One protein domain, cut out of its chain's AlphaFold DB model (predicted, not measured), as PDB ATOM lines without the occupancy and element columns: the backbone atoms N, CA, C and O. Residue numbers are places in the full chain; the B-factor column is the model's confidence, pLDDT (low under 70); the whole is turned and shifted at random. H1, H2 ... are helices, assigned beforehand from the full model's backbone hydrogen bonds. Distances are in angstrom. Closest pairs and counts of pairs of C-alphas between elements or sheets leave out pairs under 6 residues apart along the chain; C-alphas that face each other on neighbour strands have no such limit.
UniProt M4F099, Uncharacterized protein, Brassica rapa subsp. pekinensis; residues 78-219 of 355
ATOM      1  N   SER A  78      95.870 122.354 121.505       91.62
ATOM      2  CA  SER A  78      95.837 122.969 122.841       91.62
ATOM      3  C   SER A  78      97.026 123.913 123.071       91.62
ATOM      4  O   SER A  78      96.854 125.016 123.578       91.62
ATOM      5  N   THR A  79      98.221 123.548 122.600       89.44
ATOM      6  CA  THR A  79      99.438 124.370 122.699       89.44
ATOM      7  C   THR A  79      99.324 125.619 121.836       89.44
ATOM      8  O   THR A  79      99.679 126.718 122.263       89.44
ATOM      9  N   ILE A  80      98.806 125.455 120.616       91.75
ATOM     10  CA  ILE A  80      98.537 126.561 119.695       91.75
ATOM     11  C   ILE A  80      97.514 127.515 120.314       91.75
ATOM     12  O   ILE A  80      97.726 128.725 120.274       91.75
ATOM     13  N   TYR A  81      96.458 126.983 120.935       93.19
ATOM     14  CA  TYR A  81      95.462 127.764 121.660       93.19
ATOM     15  C   TYR A  81      96.077 128.577 122.803       93.19
ATOM     16  O   TYR A  81      95.875 129.790 122.844       93.19
ATOM     17  N   VAL A  82      96.868 127.949 123.685       86.88
ATOM     18  CA  VAL A  82      97.553 128.654 124.787       86.88
ATOM     19  C   VAL A  82      98.394 129.801 124.245       86.88
ATOM     20  O   VAL A  82      98.269 130.932 124.708       86.88
ATOM     21  N   LYS A  83      99.202 129.531 123.216       86.56
ATOM     22  CA  LYS A  83     100.033 130.555 122.582       86.56
ATOM     23  C   LYS A  83      99.175 131.673 121.976       86.56
ATOM     24  O   LYS A  83      99.469 132.841 122.190       86.56
ATOM     25  N   GLY A  84      98.092 131.341 121.276       89.62
ATOM     26  CA  GLY A  84      97.174 132.328 120.703       89.62
ATOM     27  C   GLY A  84      96.566 133.253 121.757       89.62
ATOM     28  O   GLY A  84      96.601 134.471 121.589       89.62
ATOM     29  N   VAL A  85      96.106 132.692 122.881       88.44
ATOM     30  CA  VAL A  85      95.587 133.471 124.015       88.44
ATOM     31  C   VAL A  85      96.640 134.437 124.551       88.44
ATOM     32  O   VAL A  85      96.331 135.601 124.774       88.44
ATOM     33  N   GLN A  86      97.886 133.996 124.717       81.62
ATOM     34  CA  GLN A  86      98.954 134.854 125.236       81.62
ATOM     35  C   GLN A  86      99.291 136.023 124.324       81.62
ATOM     36  O   GLN A  86      99.350 137.168 124.768       81.62
ATOM     37  N   PHE A  87      99.522 135.737 123.043       82.12
ATOM     38  CA  PHE A  87      99.907 136.774 122.092       82.12
ATOM     39  C   PHE A  87      98.784 137.797 121.912       82.12
ATOM     40  O   PHE A  87      99.058 138.994 121.917       82.12
ATOM     41  N   PHE A  88      97.528 137.340 121.870       88.06
ATOM     42  CA  PHE A  88      96.381 138.230 121.730       88.06
ATOM     43  C   PHE A  88      96.092 139.032 123.007       88.06
ATOM     44  O   PHE A  88      96.010 140.256 122.976       88.06
ATOM     45  N   TYR A  89      95.920 138.349 124.143       84.50
ATOM     46  CA  TYR A  89      95.381 138.962 125.361       84.50
ATOM     47  C   TYR A  89      96.444 139.500 126.318       84.50
ATOM     48  O   TYR A  89      96.081 140.278 127.199       84.50
ATOM     49  N   SER A  90      97.722 139.138 126.165       78.44
ATOM     50  CA  SER A  90      98.791 139.561 127.085       78.44
ATOM     51  C   SER A  90      99.936 140.331 126.422       78.44
ATOM     52  O   SER A  90     100.493 141.215 127.072       78.44
ATOM     53  N   TYR A  91     100.289 140.049 125.161       72.44
ATOM     54  CA  TYR A  91     101.464 140.657 124.502       72.44
ATOM     55  C   TYR A  91     101.163 141.733 123.452       72.44
ATOM     56  O   TYR A  91     102.103 142.224 122.838       72.44
ATOM     57  N   ASP A  92      99.901 142.128 123.261       75.38
ATOM     58  CA  ASP A  92      99.509 143.160 122.273       75.38
ATOM     59  C   ASP A  92      99.853 142.779 120.812       75.38
ATOM     60  O   ASP A  92      99.983 143.633 119.943       75.38
ATOM     61  N   GLU A  93      99.996 141.479 120.526       79.50
ATOM     62  CA  GLU A  93     100.305 140.928 119.199       79.50
ATOM     63  C   GLU A  93      99.033 140.319 118.592       79.50
ATOM     64  O   GLU A  93      98.918 139.102 118.404       79.50
ATOM     65  N   GLN A  94      98.036 141.171 118.352       87.88
ATOM     66  CA  GLN A  94      96.666 140.754 118.039       87.88
ATOM     67  C   GLN A  94      96.553 139.919 116.768       87.88
ATOM     68  O   GLN A  94      95.991 138.830 116.820       87.88
ATOM     69  N   ASP A  95      97.125 140.366 115.649       88.69
ATOM     70  CA  ASP A  95      97.016 139.643 114.375       88.69
ATOM     71  C   ASP A  95      97.621 138.238 114.473       88.69
ATOM     72  O   ASP A  95      97.020 137.239 114.062       88.69
ATOM     73  N   TYR A  96      98.800 138.137 115.092       87.06
ATOM     74  CA  TYR A  96      99.468 136.857 115.285       87.06
ATOM     75  C   TYR A  96      98.705 135.966 116.271       87.06
ATOM     76  O   TYR A  96      98.446 134.797 115.967       87.06
ATOM     77  N   GLY A  97      98.287 136.506 117.417       89.50
ATOM     78  CA  GLY A  97      97.492 135.784 118.409       89.50
ATOM     79  C   GLY A  97      96.167 135.275 117.839       89.50
ATOM     80  O   GLY A  97      95.833 134.099 118.007       89.50
ATOM     81  N   LEU A  98      95.461 136.112 117.079       94.69
ATOM     82  CA  LEU A  98      94.208 135.765 116.413       94.69
ATOM     83  C   LEU A  98      94.416 134.677 115.356       94.69
ATOM     84  O   LEU A  98      93.632 133.727 115.302       94.69
ATOM     85  N   SER A  99      95.497 134.749 114.570       95.62
ATOM     86  CA  SER A  99      95.832 133.708 113.588       95.62
ATOM     87  C   SER A  99      96.050 132.334 114.239       95.62
ATOM     88  O   SER A  99      95.613 131.311 113.708       95.62
ATOM     89  N   LEU A 100      96.666 132.297 115.427       93.25
ATOM     90  CA  LEU A 100      96.872 131.067 116.193       93.25
ATOM     91  C   LEU A 100      95.557 130.547 116.782       93.25
ATOM     92  O   LEU A 100      95.288 129.348 116.682       93.25
ATOM     93  N   LEU A 101      94.724 131.427 117.348       95.62
ATOM     94  CA  LEU A 101      93.390 131.063 117.839       95.62
ATOM     95  C   LEU A 101      92.542 130.460 116.718       95.62
ATOM     96  O   LEU A 101      91.963 129.388 116.902       95.62
ATOM     97  N   LYS A 102      92.540 131.092 115.541       96.06
ATOM     98  CA  LYS A 102      91.878 130.568 114.347       96.06
ATOM     99  C   LYS A 102      92.424 129.197 113.960       96.06
ATOM    100  O   LYS A 102      91.643 128.276 113.755       96.06
ATOM    101  N   ARG A 103      93.746 129.023 113.922       97.06
ATOM    102  CA  ARG A 103      94.368 127.740 113.562       97.06
ATOM    103  C   ARG A 103      93.985 126.611 114.523       97.06
ATOM    104  O   ARG A 103      93.713 125.500 114.081       97.06
ATOM    105  N   ALA A 104      93.948 126.880 115.827       96.50
ATOM    106  CA  ALA A 104      93.499 125.902 116.818       96.50
ATOM    107  C   ALA A 104      91.988 125.617 116.717       96.50
ATOM    108  O   ALA A 104      91.564 124.477 116.916       96.50
ATOM    109  N   ALA A 105      91.182 126.630 116.383       94.88
ATOM    110  CA  ALA A 105      89.748 126.481 116.149       94.88
ATOM    111  C   ALA A 105      89.454 125.642 114.894       94.88
ATOM    112  O   ALA A 105      88.629 124.734 114.955       94.88
ATOM    113  N   ASP A 106      90.170 125.887 113.795       95.19
ATOM    114  CA  ASP A 106      90.058 125.127 112.542       95.19
ATOM    115  C   ASP A 106      90.478 123.655 112.737       95.19
ATOM    116  O   ASP A 106      89.940 122.764 112.086       95.19
ATOM    117  N   ALA A 107      91.377 123.379 113.691       94.25
ATOM    118  CA  ALA A 107      91.728 122.023 114.127       94.25
ATOM    119  C   ALA A 107      90.675 121.369 115.056       94.25
ATOM    120  O   ALA A 107      90.882 120.257 115.541       94.25
ATOM    121  N   GLY A 108      89.557 122.047 115.337       91.94
ATOM    122  CA  GLY A 108      88.446 121.522 116.134       91.94
ATOM    123  C   GLY A 108      88.663 121.555 117.649       91.94
ATOM    124  O   GLY A 108      87.932 120.890 118.386       91.94
ATOM    125  N   TYR A 109      89.647 122.309 118.154       92.38
ATOM    126  CA  TYR A 109      89.841 122.437 119.599       92.38
ATOM    127  C   TYR A 109      88.745 123.315 120.205       92.38
ATOM    128  O   TYR A 109      88.732 124.528 120.012       92.38
ATOM    129  N   GLU A 110      87.822 122.709 120.955       90.88
ATOM    130  CA  GLU A 110      86.579 123.356 121.408       90.88
ATOM    131  C   GLU A 110      86.806 124.697 122.120       90.88
ATOM    132  O   GLU A 110      86.112 125.676 121.840       90.88
ATOM    133  N   ARG A 111      87.818 124.773 122.996       91.12
ATOM    134  CA  ARG A 111      88.168 126.016 123.699       91.12
ATOM    135  C   ARG A 111      88.641 127.099 122.731       91.12
ATOM    136  O   ARG A 111      88.276 128.253 122.901       91.12
ATOM    137  N   ALA A 112      89.393 126.734 121.690       93.44
ATOM    138  CA  ALA A 112      89.805 127.683 120.659       93.44
ATOM    139  C   ALA A 112      88.630 128.143 119.798       93.44
ATOM    140  O   ALA A 112      88.554 129.329 119.503       93.44
ATOM    141  N   VAL A 113      87.699 127.250 119.439       93.00
ATOM    142  CA  VAL A 113      86.482 127.618 118.692       93.00
ATOM    143  C   VAL A 113      85.682 128.669 119.458       93.00
ATOM    144  O   VAL A 113      85.340 129.711 118.901       93.00
ATOM    145  N   TYR A 114      85.442 128.424 120.748       92.81
ATOM    146  CA  TYR A 114      84.745 129.365 121.619       92.81
ATOM    147  C   TYR A 114      85.507 130.684 121.776       92.81
ATOM    148  O   TYR A 114      84.941 131.751 121.537       92.81
ATOM    149  N   THR A 115      86.790 130.629 122.141       93.31
ATOM    150  CA  THR A 115      87.579 131.839 122.401       93.31
ATOM    151  C   THR A 115      87.751 132.663 121.134       93.31
ATOM    152  O   THR A 115      87.518 133.859 121.189       93.31
ATOM    153  N   HIS A 116      88.047 132.053 119.981       93.94
ATOM    154  CA  HIS A 116      88.121 132.763 118.702       93.94
ATOM    155  C   HIS A 116      86.794 133.454 118.360       93.94
ATOM    156  O   HIS A 116      86.804 134.608 117.940       93.94
ATOM    157  N   ALA A 117      85.649 132.793 118.569       92.31
ATOM    158  CA  ALA A 117      84.341 133.408 118.343       92.31
ATOM    159  C   ALA A 117      84.085 134.602 119.280       92.31
ATOM    160  O   ALA A 117      83.627 135.648 118.822       92.31
ATOM    161  N   MET A 118      84.433 134.473 120.567       91.81
ATOM    162  CA  MET A 118      84.380 135.576 121.534       91.81
ATOM    163  C   MET A 118      85.287 136.732 121.110       91.81
ATOM    164  O   MET A 118      84.839 137.875 121.088       91.81
ATOM    165  N   THR A 119      86.533 136.448 120.721       92.62
ATOM    166  CA  THR A 119      87.481 137.456 120.233       92.62
ATOM    167  C   THR A 119      86.921 138.202 119.023       92.62
ATOM    168  O   THR A 119      86.868 139.427 119.042       92.62
ATOM    169  N   GLN A 120      86.449 137.479 118.004       92.31
ATOM    170  CA  GLN A 120      85.890 138.061 116.779       92.31
ATOM    171  C   GLN A 120      84.726 139.009 117.073       92.31
ATOM    172  O   GLN A 120      84.695 140.148 116.607       92.31
ATOM    173  N   ALA A 121      83.785 138.572 117.901       89.06
ATOM    174  CA  ALA A 121      82.608 139.371 118.178       89.06
ATOM    175  C   ALA A 121      82.884 140.573 119.089       89.06
ATOM    176  O   ALA A 121      82.291 141.631 118.896       89.06
ATOM    177  N   ILE A 122      83.774 140.425 120.074       89.62
ATOM    178  CA  ILE A 122      84.088 141.487 121.037       89.62
ATOM    179  C   ILE A 122      84.970 142.572 120.405       89.62
ATOM    180  O   ILE A 122      84.714 143.755 120.616       89.62
ATOM    181  N   PHE A 123      86.003 142.177 119.657       89.69
ATOM    182  CA  PHE A 123      87.022 143.100 119.142       89.69
ATOM    183  C   PHE A 123      86.703 143.617 117.738       89.69
ATOM    184  O   PHE A 123      87.053 144.745 117.412       89.69
ATOM    185  N   TYR A 124      86.004 142.825 116.923       89.38
ATOM    186  CA  TYR A 124      85.738 143.157 115.518       89.38
ATOM    187  C   TYR A 124      84.243 143.289 115.199       89.38
ATOM    188  O   TYR A 124      83.875 143.554 114.057       89.38
ATOM    189  N   GLY A 125      83.360 143.109 116.189       83.25
ATOM    190  CA  GLY A 125      81.909 143.224 116.008       83.25
ATOM    191  C   GLY A 125      81.287 142.111 115.157       83.25
ATOM    192  O   GLY A 125      80.112 142.203 114.797       83.25
ATOM    193  N   ASP A 126      82.033 141.048 114.839       80.38
ATOM    194  CA  ASP A 126      81.540 139.960 113.995       80.38
ATOM    195  C   ASP A 126      80.757 138.917 114.807       80.38
ATOM    196  O   ASP A 126      81.237 137.842 115.180       80.38
ATOM    197  N   ALA A 127      79.488 139.236 115.059       74.25
ATOM    198  CA  ALA A 127      78.558 138.348 115.750       74.25
ATOM    199  C   ALA A 127      78.170 137.093 114.938       74.25
ATOM    200  O   ALA A 127      77.468 136.224 115.469       74.25
ATOM    201  N   GLN A 128      78.591 136.943 113.671       74.62
ATOM    202  CA  GLN A 128      78.283 135.734 112.897       74.62
ATOM    203  C   GLN A 128      78.944 134.494 113.501       74.62
ATOM    204  O   GLN A 128      78.388 133.398 113.413       74.62
ATOM    205  N   TYR A 129      80.091 134.658 114.167       67.00
ATOM    206  CA  TYR A 129      80.786 133.563 114.839       67.00
ATOM    207  C   TYR A 129      80.030 133.035 116.065       67.00
ATOM    208  O   TYR A 129      80.088 131.835 116.328       67.00
ATOM    209  N   PHE A 130      79.249 133.872 116.757       68.50
ATOM    210  CA  PHE A 130      78.383 133.419 117.853       68.50
ATOM    211  C   PHE A 130      77.273 132.490 117.378       68.50
ATOM    212  O   PHE A 130      77.001 131.473 118.011       68.50
ATOM    213  N   ARG A 131      76.681 132.781 116.215       67.56
ATOM    214  CA  ARG A 131      75.591 131.969 115.647       67.56
ATOM    215  C   ARG A 131      76.027 130.554 115.262       67.56
ATOM    216  O   ARG A 131      75.175 129.696 115.056       67.56
ATOM    217  N   ARG A 132      77.336 130.304 115.152       71.81
ATOM    218  CA  ARG A 132      77.903 128.997 114.793       71.81
ATOM    219  C   ARG A 132      78.064 128.059 115.992       71.81
ATOM    220  O   ARG A 132      78.324 126.879 115.777       71.81
ATOM    221  N   ILE A 133      77.916 128.550 117.227       75.25
ATOM    222  CA  ILE A 133      78.062 127.737 118.440       75.25
ATOM    223  C   ILE A 133      76.683 127.562 119.093       75.25
ATOM    224  O   ILE A 133      76.104 128.544 119.560       75.25
ATOM    225  N   PRO A 134      76.140 126.332 119.164       82.50
ATOM    226  CA  PRO A 134      74.872 126.082 119.842       82.50
ATOM    227  C   PRO A 134      74.930 126.511 121.313       82.50
ATOM    228  O   PRO A 134      75.920 126.234 121.994       82.50
ATOM    229  N   ARG A 135      73.854 127.115 121.839       80.31
ATOM    230  CA  ARG A 135      73.784 127.571 123.245       80.31
ATOM    231  C   ARG A 135      74.162 126.473 124.249       80.31
ATOM    232  O   ARG A 135      74.947 126.715 125.157       80.31
ATOM    233  N   ALA A 136      73.680 125.247 124.026       77.94
ATOM    234  CA  ALA A 136      73.998 124.091 124.865       77.94
ATOM    235  C   ALA A 136      75.509 123.787 124.925       77.94
ATOM    236  O   ALA A 136      76.026 123.337 125.947       77.94
ATOM    237  N   THR A 137      76.238 124.052 123.837       81.44
ATOM    238  CA  THR A 137      77.696 123.903 123.787       81.44
ATOM    239  C   THR A 137      78.395 125.060 124.491       81.44
ATOM    240  O   THR A 137      79.362 124.814 125.212       81.44
ATOM    241  N   VAL A 138      77.894 126.291 124.317       84.12
ATOM    242  CA  VAL A 138      78.429 127.515 124.939       84.12
ATOM    243  C   VAL A 138      78.513 127.371 126.458       84.12
ATOM    244  O   VAL A 138      79.535 127.711 127.042       84.12
ATOM    245  N   ASP A 139      77.498 126.800 127.101       79.44
ATOM    246  CA  ASP A 139      77.491 126.607 128.556       79.44
ATOM    247  C   ASP A 139      78.642 125.732 129.042       79.44
ATOM    248  O   ASP A 139      79.357 126.097 129.978       79.44
ATOM    249  N   ARG A 140      78.845 124.586 128.388       86.56
ATOM    250  CA  ARG A 140      79.915 123.650 128.739       86.56
ATOM    251  C   ARG A 140      81.286 124.248 128.444       86.56
ATOM    252  O   ARG A 140      82.163 124.230 129.303       86.56
ATOM    253  N   VAL A 141      81.490 124.752 127.228       88.12
ATOM    254  CA  VAL A 141      82.810 125.225 126.782       88.12
ATOM    255  C   VAL A 141      83.191 126.554 127.432       88.12
ATOM    256  O   VAL A 141      84.349 126.735 127.800       88.12
ATOM    257  N   GLY A 142      82.225 127.446 127.654       87.00
ATOM    258  CA  GLY A 142      82.431 128.711 128.347       87.00
ATOM    259  C   GLY A 142      82.887 128.485 129.785       87.00
ATOM    260  O   GLY A 142      83.854 129.111 130.216       87.00
ATOM    261  N   LYS A 143      82.276 127.526 130.498       84.06
ATOM    262  CA  LYS A 143      82.762 127.078 131.814       84.06
ATOM    263  C   LYS A 143      84.193 126.553 131.727       84.06
ATOM    264  O   LYS A 143      85.046 127.050 132.439       84.06
ATOM    265  N   LEU A 144      84.513 125.662 130.785       84.94
ATOM    266  CA  LEU A 144      85.885 125.146 130.626       84.94
ATOM    267  C   LEU A 144      86.939 126.229 130.344       84.94
ATOM    268  O   LEU A 144      88.094 126.077 130.741       84.94
ATOM    269  N   VAL A 145      86.571 127.287 129.619       86.88
ATOM    270  CA  VAL A 145      87.472 128.403 129.299       86.88
ATOM    271  C   VAL A 145      87.667 129.334 130.499       86.88
ATOM    272  O   VAL A 145      88.781 129.813 130.691       86.88
ATOM    273  N   ARG A 146      86.622 129.554 131.310       82.69
ATOM    274  CA  ARG A 146      86.621 130.451 132.485       82.69
ATOM    275  C   ARG A 146      87.083 129.790 133.790       82.69
ATOM    276  O   ARG A 146      87.806 130.401 134.562       82.69
ATOM    277  N   ASP A 147      86.703 128.537 134.034       71.25
ATOM    278  CA  ASP A 147      87.032 127.779 135.259       71.25
ATOM    279  C   ASP A 147      88.504 127.412 135.342       71.25
ATOM    280  O   ASP A 147      89.019 126.981 136.381       71.25
ATOM    281  N   ALA A 148      89.188 127.522 134.219       62.75
ATOM    282  CA  ALA A 148      90.561 127.167 134.169       62.75
ATOM    283  C   ALA A 148      91.398 128.280 134.804       62.75
ATOM    284  O   ALA A 148      91.788 129.259 134.180       62.75
ATOM    285  N   LYS A 149      91.630 128.106 136.107       54.34
ATOM    286  CA  LYS A 149      92.477 128.948 136.951       54.34
ATOM    287  C   LYS A 149      93.934 128.768 136.544       54.34
ATOM    288  O   LYS A 149      94.707 128.059 137.194       54.34
ATOM    289  N   TRP A 150      94.301 129.373 135.425       55.28
ATOM    290  CA  TRP A 150      95.623 129.290 134.820       55.28
ATOM    291  C   TRP A 150      96.638 130.186 135.528       55.28
ATOM    292  O   TRP A 150      97.222 131.053 134.899       55.28
ATOM    293  N   GLY A 151      96.837 129.984 136.834       45.88
ATOM    294  CA  GLY A 151      97.868 130.650 137.633       45.88
ATOM    295  C   GLY A 151      98.007 132.159 137.402       45.88
ATOM    296  O   GLY A 151      98.781 132.562 136.551       45.88
ATOM    297  N   TRP A 152      97.346 132.976 138.229       41.72
ATOM    298  CA  TRP A 152      97.559 134.430 138.347       41.72
ATOM    299  C   TRP A 152      97.848 135.131 137.004       41.72
ATOM    300  O   TRP A 152      98.924 135.699 136.795       41.72
ATOM    301  N   GLY A 153      96.892 135.073 136.073       46.41
ATOM    302  CA  GLY A 153      96.935 135.859 134.841       46.41
ATOM    303  C   GLY A 153      96.770 137.341 135.171       46.41
ATOM    304  O   GLY A 153      95.661 137.859 135.185       46.41
ATOM    305  N   LEU A 154      97.862 138.036 135.502       49.75
ATOM    306  CA  LEU A 154      97.770 139.391 136.060       49.75
ATOM    307  C   LEU A 154      97.534 140.494 135.011       49.75
ATOM    308  O   LEU A 154      97.191 141.615 135.387       49.75
ATOM    309  N   TRP A 155      97.667 140.215 133.706       59.38
ATOM    310  CA  TRP A 155      97.606 141.276 132.693       59.38
ATOM    311  C   TRP A 155      96.843 140.879 131.427       59.38
ATOM    312  O   TRP A 155      97.304 140.086 130.606       59.38
ATOM    313  N   HIS A 156      95.688 141.520 131.256       71.94
ATOM    314  CA  HIS A 156      95.092 141.758 129.947       71.94
ATOM    315  C   HIS A 156      95.731 142.983 129.278       71.94
ATOM    316  O   HIS A 156      96.236 143.874 129.973       71.94
ATOM    317  N   THR A 157      95.653 143.065 127.949       73.50
ATOM    318  CA  THR A 157      95.982 144.285 127.199       73.50
ATOM    319  C   THR A 157      95.117 145.468 127.646       73.50
ATOM    320  O   THR A 157      93.999 145.308 128.147       73.50
ATOM    321  N   ASP A 158      95.629 146.687 127.457       78.25
ATOM    322  CA  ASP A 158      94.869 147.907 127.756       78.25
ATOM    323  C   ASP A 158      93.605 147.996 126.897       78.25
ATOM    324  O   ASP A 158      92.554 148.404 127.387       78.25
ATOM    325  N   GLU A 159      93.673 147.518 125.655       83.50
ATOM    326  CA  GLU A 159      92.520 147.430 124.766       83.50
ATOM    327  C   GLU A 159      91.429 146.509 125.321       83.50
ATOM    328  O   GLU A 159      90.266 146.905 125.383       83.50
ATOM    329  N   PHE A 160      91.786 145.323 125.831       86.12
ATOM    330  CA  PHE A 160      90.814 144.441 126.482       86.12
ATOM    331  C   PHE A 160      90.125 145.141 127.662       86.12
ATOM    332  O   PHE A 160      88.910 145.024 127.824       86.12
ATOM    333  N   ARG A 161      90.871 145.904 128.476       83.94
ATOM    334  CA  ARG A 161      90.296 146.673 129.596       83.94
ATOM    335  C   ARG A 161      89.354 147.775 129.111       83.94
ATOM    336  O   ARG A 161      88.286 147.949 129.697       83.94
ATOM    337  N   GLN A 162      89.727 148.497 128.057       87.56
ATOM    338  CA  GLN A 162      88.908 149.563 127.476       87.56
ATOM    339  C   GLN A 162      87.610 149.013 126.885       87.56
ATOM    340  O   GLN A 162      86.531 149.499 127.220       87.56
ATOM    341  N   ILE A 163      87.689 147.950 126.084       89.75
ATOM    342  CA  ILE A 163      86.517 147.275 125.516       89.75
ATOM    343  C   ILE A 163      85.632 146.722 126.635       89.75
ATOM    344  O   ILE A 163      84.421 146.923 126.598       89.75
ATOM    345  N   LYS A 164      86.204 146.099 127.675       89.25
ATOM    346  CA  LYS A 164      85.450 145.643 128.855       89.25
ATOM    347  C   LYS A 164      84.689 146.791 129.524       89.25
ATOM    348  O   LYS A 164      83.515 146.625 129.866       89.25
ATOM    349  N   ALA A 165      85.327 147.948 129.703       86.69
ATOM    350  CA  ALA A 165      84.693 149.128 130.289       86.69
ATOM    351  C   ALA A 165      83.558 149.664 129.402       86.69
ATOM    352  O   ALA A 165      82.448 149.856 129.900       86.69
ATOM    353  N   MET A 166      83.798 149.819 128.095       90.25
ATOM    354  CA  MET A 166      82.774 150.244 127.130       90.25
ATOM    355  C   MET A 166      81.599 149.268 127.076       90.25
ATOM    356  O   MET A 166      80.439 149.678 127.049       90.25
ATOM    357  N   PHE A 167      81.886 147.966 127.089       89.62
ATOM    358  CA  PHE A 167      80.858 146.938 127.075       89.62
ATOM    359  C   PHE A 167      79.978 147.023 128.327       89.62
ATOM    360  O   PHE A 167      78.747 147.008 128.236       89.62
ATOM    361  N   THR A 168      80.619 147.169 129.489       85.50
ATOM    362  CA  THR A 168      79.943 147.275 130.786       85.50
ATOM    363  C   THR A 168      79.066 148.522 130.864       85.50
ATOM    364  O   THR A 168      77.944 148.435 131.348       85.50
ATOM    365  N   SER A 169      79.515 149.672 130.359       84.56
ATOM    366  CA  SER A 169      78.704 150.896 130.389       84.56
ATOM    367  C   SER A 169      77.574 150.902 129.355       84.56
ATOM    368  O   SER A 169      76.522 151.477 129.616       84.56
ATOM    369  N   THR A 170      77.763 150.256 128.201       86.88
ATOM    370  CA  THR A 170      76.840 150.377 127.059       86.88
ATOM    371  C   THR A 170      75.802 149.257 127.007       86.88
ATOM    372  O   THR A 170      74.616 149.510 126.797       86.88
ATOM    373  N   TYR A 171      76.218 148.001 127.195       85.06
ATOM    374  CA  TYR A 171      75.367 146.838 126.910       85.06
ATOM    375  C   TYR A 171      74.765 146.210 128.162       85.06
ATOM    376  O   TYR A 171      73.610 145.777 128.124       85.06
ATOM    377  N   VAL A 172      75.500 146.198 129.276       82.31
ATOM    378  CA  VAL A 172      75.026 145.615 130.543       82.31
ATOM    379  C   VAL A 172      73.760 146.304 131.079       82.31
ATOM    380  O   VAL A 172      72.851 145.576 131.472       82.31
ATOM    381  N   PRO A 173      73.581 147.644 131.024       84.25
ATOM    382  CA  PRO A 173      72.313 148.258 131.434       84.25
ATOM    383  C   PRO A 173      71.120 147.713 130.648       84.25
ATOM    384  O   PRO A 173      70.049 147.475 131.196       84.25
ATOM    385  N   SER A 174      71.323 147.440 129.358       82.31
ATOM    386  CA  SER A 174      70.259 146.958 128.484       82.31
ATOM    387  C   SER A 174      69.835 145.510 128.748       82.31
ATOM    388  O   SER A 174      68.723 145.131 128.386       82.31
ATOM    389  N   PHE A 175      70.689 144.716 129.399       80.25
ATOM    390  CA  PHE A 175      70.330 143.386 129.888       80.25
ATOM    391  C   PHE A 175      69.271 143.474 130.993       80.25
ATOM    392  O   PHE A 175      68.285 142.743 130.941       80.25
ATOM    393  N   TYR A 176      69.426 144.422 131.924       76.94
ATOM    394  CA  TYR A 176      68.502 144.632 133.043       76.94
ATOM    395  C   TYR A 176      67.176 145.297 132.645       76.94
ATOM    396  O   TYR A 176      66.222 145.263 133.413       76.94
ATOM    397  N   LEU A 177      67.083 145.869 131.439       81.56
ATOM    398  CA  LEU A 177      65.824 146.390 130.889       81.56
ATOM    399  C   LEU A 177      64.926 145.295 130.291       81.56
ATOM    400  O   LEU A 177      63.785 145.565 129.920       81.56
ATOM    401  N   CYS A 178      65.435 144.072 130.138       82.19
ATOM    402  CA  CYS A 178      64.680 142.971 129.560       82.19
ATOM    403  C   CYS A 178      63.951 142.164 130.639       82.19
ATOM    404  O   CYS A 178      64.494 141.906 131.707       82.19
ATOM    405  N   GLN A 179      62.767 141.649 130.300       78.88
ATOM    406  CA  GLN A 179      61.989 140.738 131.151       78.88
ATOM    407  C   GLN A 179      62.715 139.414 131.457       78.88
ATOM    408  O   GLN A 179      62.331 138.708 132.381       78.88
ATOM    409  N   CYS A 180      63.766 139.074 130.698       76.62
ATOM    410  CA  CYS A 180      64.610 137.905 130.954       76.62
ATOM    411  C   CYS A 180      65.516 138.055 132.184       76.62
ATOM    412  O   CYS A 180      66.069 137.057 132.642       76.62
ATOM    413  N   ALA A 181      65.737 139.273 132.684       69.38
ATOM    414  CA  ALA A 181      66.497 139.481 133.906       69.38
ATOM    415  C   ALA A 181      65.582 139.177 135.099       69.38
ATOM    416  O   ALA A 181      64.768 140.013 135.492       69.38
ATOM    417  N   ASN A 182      65.700 137.974 135.671       58.97
ATOM    418  CA  ASN A 182      65.078 137.679 136.958       58.97
ATOM    419  C   ASN A 182      65.580 138.715 137.971       58.97
ATOM    420  O   ASN A 182      66.787 138.898 138.136       58.97
ATOM    421  N   VAL A 183      64.631 139.437 138.568       48.78
ATOM    422  CA  VAL A 183      64.808 140.636 139.395       48.78
ATOM    423  C   VAL A 183      65.581 140.297 140.671       48.78
ATOM    424  O   VAL A 183      65.014 140.197 141.754       48.78
ATOM    425  N   VAL A 184      66.895 140.105 140.576       48.19
ATOM    426  CA  VAL A 184      67.763 140.264 141.739       48.19
ATOM    427  C   VAL A 184      68.016 141.758 141.846       48.19
ATOM    428  O   VAL A 184      68.927 142.305 141.230       48.19
ATOM    429  N   ASP A 185      67.116 142.408 142.572       46.00
ATOM    430  CA  ASP A 185      67.116 143.820 142.932       46.00
ATOM    431  C   ASP A 185      68.508 144.268 143.406       46.00
ATOM    432  O   ASP A 185      68.875 144.013 144.553       46.00
ATOM    433  N   ARG A 186      69.343 144.850 142.526       50.94
ATOM    434  CA  ARG A 186      70.665 145.380 142.910       50.94
ATOM    435  C   ARG A 186      71.082 146.609 142.114       50.94
ATOM    436  O   ARG A 186      71.246 146.602 140.899       50.94
ATOM    437  N   GLN A 187      71.374 147.645 142.886       46.06
ATOM    438  CA  GLN A 187      71.754 149.010 142.527       46.06
ATOM    439  C   GLN A 187      73.160 149.149 141.895       46.06
ATOM    440  O   GLN A 187      73.766 150.214 141.986       46.06
ATOM    441  N   CYS A 188      73.735 148.105 141.280       51.44
ATOM    442  CA  CYS A 188      75.116 148.165 140.785       51.44
ATOM    443  C   CYS A 188      75.309 147.466 139.429       51.44
ATOM    444  O   CYS A 188      75.245 146.241 139.332       51.44
ATOM    445  N   LEU A 189      75.619 148.265 138.399       58.31
ATOM    446  CA  LEU A 189      75.941 147.875 137.016       58.31
ATOM    447  C   LEU A 189      77.313 147.179 136.887       58.31
ATOM    448  O   LEU A 189      78.115 147.522 136.020       58.31
ATOM    449  N   CYS A 190      77.637 146.227 137.762       63.62
ATOM    450  CA  CYS A 190      78.925 145.537 137.736       63.62
ATOM    451  C   CYS A 190      78.786 144.062 137.336       63.62
ATOM    452  O   CYS A 190      77.844 143.367 137.719       63.62
ATOM    453  N   LEU A 191      79.763 143.574 136.562       65.44
ATOM    454  CA  LEU A 191      79.794 142.210 136.014       65.44
ATOM    455  C   LEU A 191      79.741 141.121 137.106       65.44
ATOM    456  O   LEU A 191      79.297 140.004 136.855       65.44
ATOM    457  N   TRP A 192      80.175 141.448 138.327       62.78
ATOM    458  CA  TRP A 192      80.233 140.540 139.476       62.78
ATOM    459  C   TRP A 192      78.864 140.068 139.973       62.78
ATOM    460  O   TRP A 192      78.785 139.001 140.571       62.78
ATOM    461  N   HIS A 193      77.791 140.814 139.700       67.19
ATOM    462  CA  HIS A 193      76.431 140.437 140.102       67.19
ATOM    463  C   HIS A 193      75.676 139.624 139.048       67.19
ATOM    464  O   HIS A 193      74.539 139.224 139.288       67.19
ATOM    465  N   ILE A 194      76.289 139.361 137.891       70.81
ATOM    466  CA  ILE A 194      75.674 138.517 136.870       70.81
ATOM    467  C   ILE A 194      75.741 137.067 137.342       70.81
ATOM    468  O   ILE A 194      76.826 136.492 137.473       70.81
ATOM    469  N   ASP A 195      74.569 136.489 137.593       68.69
ATOM    470  CA  ASP A 195      74.447 135.101 138.027       68.69
ATOM    471  C   ASP A 195      75.132 134.153 137.027       68.69
ATOM    472  O   ASP A 195      74.975 134.276 135.812       68.69
ATOM    473  N   VAL A 196      75.907 133.208 137.550       68.19
ATOM    474  CA  VAL A 196      76.553 132.132 136.790       68.19
ATOM    475  C   VAL A 196      75.574 131.058 136.331       68.19
ATOM    476  O   VAL A 196      75.868 130.359 135.357       68.19
ATOM    477  N   THR A 197      74.429 130.909 136.999       65.50
ATOM    478  CA  THR A 197      73.368 130.000 136.560       65.50
ATOM    479  C   THR A 197      72.729 130.576 135.303       65.50
ATOM    480  O   THR A 197      72.426 131.767 135.243       65.50
ATOM    481  N   LYS A 198      72.620 129.790 134.229       59.78
ATOM    482  CA  LYS A 198      71.948 130.246 133.011       59.78
ATOM    483  C   LYS A 198      70.486 129.846 133.076       59.78
ATOM    484  O   LYS A 198      70.186 128.682 133.302       59.78
ATOM    485  N   ASP A 199      69.611 130.820 132.854       61.97
ATOM    486  CA  ASP A 199      68.189 130.561 132.703       61.97
ATOM    487  C   ASP A 199      67.935 130.163 131.246       61.97
ATOM    488  O   ASP A 199      68.185 130.952 130.328       61.97
ATOM    489  N   ASP A 200      67.401 128.961 131.025       63.47
ATOM    490  CA  ASP A 200      67.033 128.465 129.688       63.47
ATOM    491  C   ASP A 200      66.002 129.372 128.980       63.47
ATOM    492  O   ASP A 200      65.847 129.329 127.760       63.47
ATOM    493  N   ASN A 201      65.353 130.265 129.734       74.62
ATOM    494  CA  ASN A 201      64.297 131.166 129.277       74.62
ATOM    495  C   ASN A 201      64.796 132.545 128.787       74.62
ATOM    496  O   ASN A 201      63.991 133.454 128.578       74.62
ATOM    497  N   MET A 202      66.107 132.749 128.597       81.19
ATOM    498  CA  MET A 202      66.630 134.030 128.096       81.19
ATOM    499  C   MET A 202      66.443 134.206 126.581       81.19
ATOM    500  O   MET A 202      66.736 133.313 125.778       81.19
ATOM    501  N   CYS A 203      66.057 135.417 126.163       85.69
ATOM    502  CA  CYS A 203      66.105 135.813 124.757       85.69
ATOM    503  C   CYS A 203      67.558 135.835 124.238       85.69
ATOM    504  O   CYS A 203      68.504 135.963 125.020       85.69
ATOM    505  N   GLU A 204      67.743 135.739 122.915       84.00
ATOM    506  CA  GLU A 204      69.076 135.706 122.272       84.00
ATOM    507  C   GLU A 204      69.977 136.851 122.739       84.00
ATOM    508  O   GLU A 204      71.113 136.635 123.155       84.00
ATOM    509  N   ARG A 205      69.450 138.078 122.748       85.75
ATOM    510  CA  ARG A 205      70.201 139.261 123.172       85.75
ATOM    511  C   ARG A 205      70.716 139.131 124.609       85.75
ATOM    512  O   ARG A 205      71.895 139.368 124.854       85.75
ATOM    513  N   CYS A 206      69.847 138.771 125.552       84.06
ATOM    514  CA  CYS A 206      70.219 138.658 126.962       84.06
ATOM    515  C   CYS A 206      71.206 137.521 127.204       84.06
ATOM    516  O   CYS A 206      72.156 137.703 127.964       84.06
ATOM    517  N   PHE A 207      71.026 136.392 126.515       85.56
ATOM    518  CA  PHE A 207      71.957 135.270 126.576       85.56
ATOM    519  C   PHE A 207      73.379 135.699 126.189       85.56
ATOM    520  O   PHE A 207      74.319 135.447 126.942       85.56
ATOM    521  N   TRP A 208      73.547 136.399 125.061       86.69
ATOM    522  CA  TRP A 208      74.873 136.814 124.592       86.69
ATOM    523  C   TRP A 208      75.486 137.936 125.429       86.69
ATOM    524  O   TRP A 208      76.682 137.884 125.711       86.69
ATOM    525  N   ILE A 209      74.690 138.909 125.897       86.56
ATOM    526  CA  ILE A 209      75.198 139.930 126.830       86.56
ATOM    527  C   ILE A 209      75.715 139.260 128.105       86.56
ATOM    528  O   ILE A 209      76.809 139.585 128.571       86.56
ATOM    529  N   LYS A 210      74.966 138.292 128.642       85.94
ATOM    530  CA  LYS A 210      75.375 137.521 129.814       85.94
ATOM    531  C   LYS A 210      76.645 136.717 129.545       85.94
ATOM    532  O   LYS A 210      77.573 136.792 130.341       85.94
ATOM    533  N   GLU A 211      76.734 136.007 128.422       88.25
ATOM    534  CA  GLU A 211      77.914 135.192 128.110       88.25
ATOM    535  C   GLU A 211      79.185 136.035 127.938       88.25
ATOM    536  O   GLU A 211      80.218 135.707 128.523       88.25
ATOM    537  N   ILE A 212      79.110 137.153 127.210       89.88
ATOM    538  CA  ILE A 212      80.232 138.097 127.077       89.88
ATOM    539  C   ILE A 212      80.600 138.686 128.442       89.88
ATOM    540  O   ILE A 212      81.780 138.834 128.757       89.88
ATOM    541  N   SER A 213      79.608 138.981 129.287       88.19
ATOM    542  CA  SER A 213      79.867 139.470 130.642       88.19
ATOM    543  C   SER A 213      80.637 138.458 131.488       88.19
ATOM    544  O   SER A 213      81.602 138.831 132.155       88.19
ATOM    545  N   LEU A 214      80.241 137.183 131.435       87.31
ATOM    546  CA  LEU A 214      80.938 136.093 132.116       87.31
ATOM    547  C   LEU A 214      82.356 135.922 131.562       87.31
ATOM    548  O   LEU A 214      83.297 135.755 132.333       87.31
ATOM    549  N   PHE A 215      82.533 136.021 130.239       89.25
ATOM    550  CA  PHE A 215      83.857 136.007 129.617       89.25
ATOM    551  C   PHE A 215      84.732 137.148 130.152       89.25
ATOM    552  O   PHE A 215      85.807 136.889 130.670       89.25
ATOM    553  N   PHE A 216      84.267 138.399 130.134       88.06
ATOM    554  CA  PHE A 216      85.038 139.524 130.676       88.06
ATOM    555  C   PHE A 216      85.336 139.426 132.173       88.06
ATOM    556  O   PHE A 216      86.309 140.032 132.635       88.06
ATOM    557  N   ARG A 217      84.472 138.766 132.948       85.25
ATOM    558  CA  ARG A 217      84.635 138.630 134.396       85.25
ATOM    559  C   ARG A 217      85.683 137.581 134.756       85.25
ATOM    560  O   ARG A 217      86.549 137.896 135.562       85.25
ATOM    561  N   ASP A 218      85.600 136.398 134.150       84.06
ATOM    562  CA  ASP A 218      86.333 135.212 134.618       84.06
ATOM    563  C   ASP A 218      87.414 134.720 133.643       84.06
ATOM    564  O   ASP A 218      88.165 133.808 133.975       84.06
ATOM    565  N   PHE A 219      87.487 135.248 132.416       85.56
ATOM    566  CA  PHE A 219      88.534 134.839 131.480       85.56
ATOM    567  C   PHE A 219      89.886 135.403 131.914       85.56
ATOM    568  O   PHE A 219      90.109 136.605 131.823       85.56
TER     569      PHE A 219
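This is residues 78 to 219 of the 355 residues of an uncharacterized protein of Brassica rapa subsp. pekinensis (UniProt M4F099). What does the model look like as a whole? A three-helix up-and-down bundle, H1 to H3, makes one end; H4, H7 and H5 run crosswise to H3, with H7 between the other two, and the contacts among these crosswise helices are few. H6 and the unnamed loop of residues 177 to 203 make the other end. What is it made of? The printed part has 142 residues with seven named helices, H1 to H7 in chain order, and no named strand; the class is all helix. It is compact, with a radius of gyration of the C-alphas of 14.9 A and spans of 42 by 30 by 28 A.

How is the bundle put together? H1, residues 78 to 89, and H2, residues 94 to 106, form a hairpin at a shallow tilt of 28 degrees, opposite ways; their closest C-alphas, of Gly 84 and Gly 97, are 4.2 A apart. H2 and H3, residues 110 to 124, form a second hairpin at a steep tilt of 38 degrees, closest at the C-alphas of Ala 105 and Val 113, 4.3 A. H1 and H3 only just touch, only at their ends, with 3 pairs of C-alphas within 8 A, the closest those of Tyr 81 and Ala 112, 5.7 A. What meets H3 from elsewhere? H4, residues 135 to 146, touches residues 110 to 115 of H3 alone, about perpendicular at 89 degrees, closest at the C-alphas of Arg 111 and Val 145, 6.1 A. H5, residues 158 to 170, is close but not clearly touching H3, the closest C-alphas being those of Phe 123 and Ile 163, 7.6 A. Where do the last helices sit? H6, residues 172 to 176, touches H7, residues 204 to 218, closest at the C-alphas of Phe 175 and Cys 206, 5.6 A. H7 touches residues 142 to 146 of H4 alone, the same way at a shallow tilt of 12 degrees, closest at the C-alphas of Arg 146 and Asp 218, 5.2 A. Do the backbones hold the helix pattern? In H1, H2, H3, H5 and H7 every O i to N i+4 pair is within hydrogen-bond range; H4 has 7 of 8, and H6 0 of 1 with 2 of 2 O i to N i+3 pairs.

Where does the first helix begin and the last one end? H1 begins at C-alpha 78, (95.837, 122.969, 122.841), and H7 ends at C-alpha 218, (86.333, 135.212, 134.618). How long are the longer helices? H7 measures 21.2 A, H3 20.7 A and H5 18.2 A from first to last C-alpha.

How far does it reach? The two C-alphas farthest apart, of Ala 107 and Gln 187, are 44.0 A apart, and the printed part has no cut. Which links are long, and where is confidence low? The links H4 to H5, 11 residues, and H6 to H7, 27 residues, are long. The mean pLDDT of the printed part is 80.0, with residues 129 to 131, 148 to 155, 181 to 193 and 195 to 200 under 70.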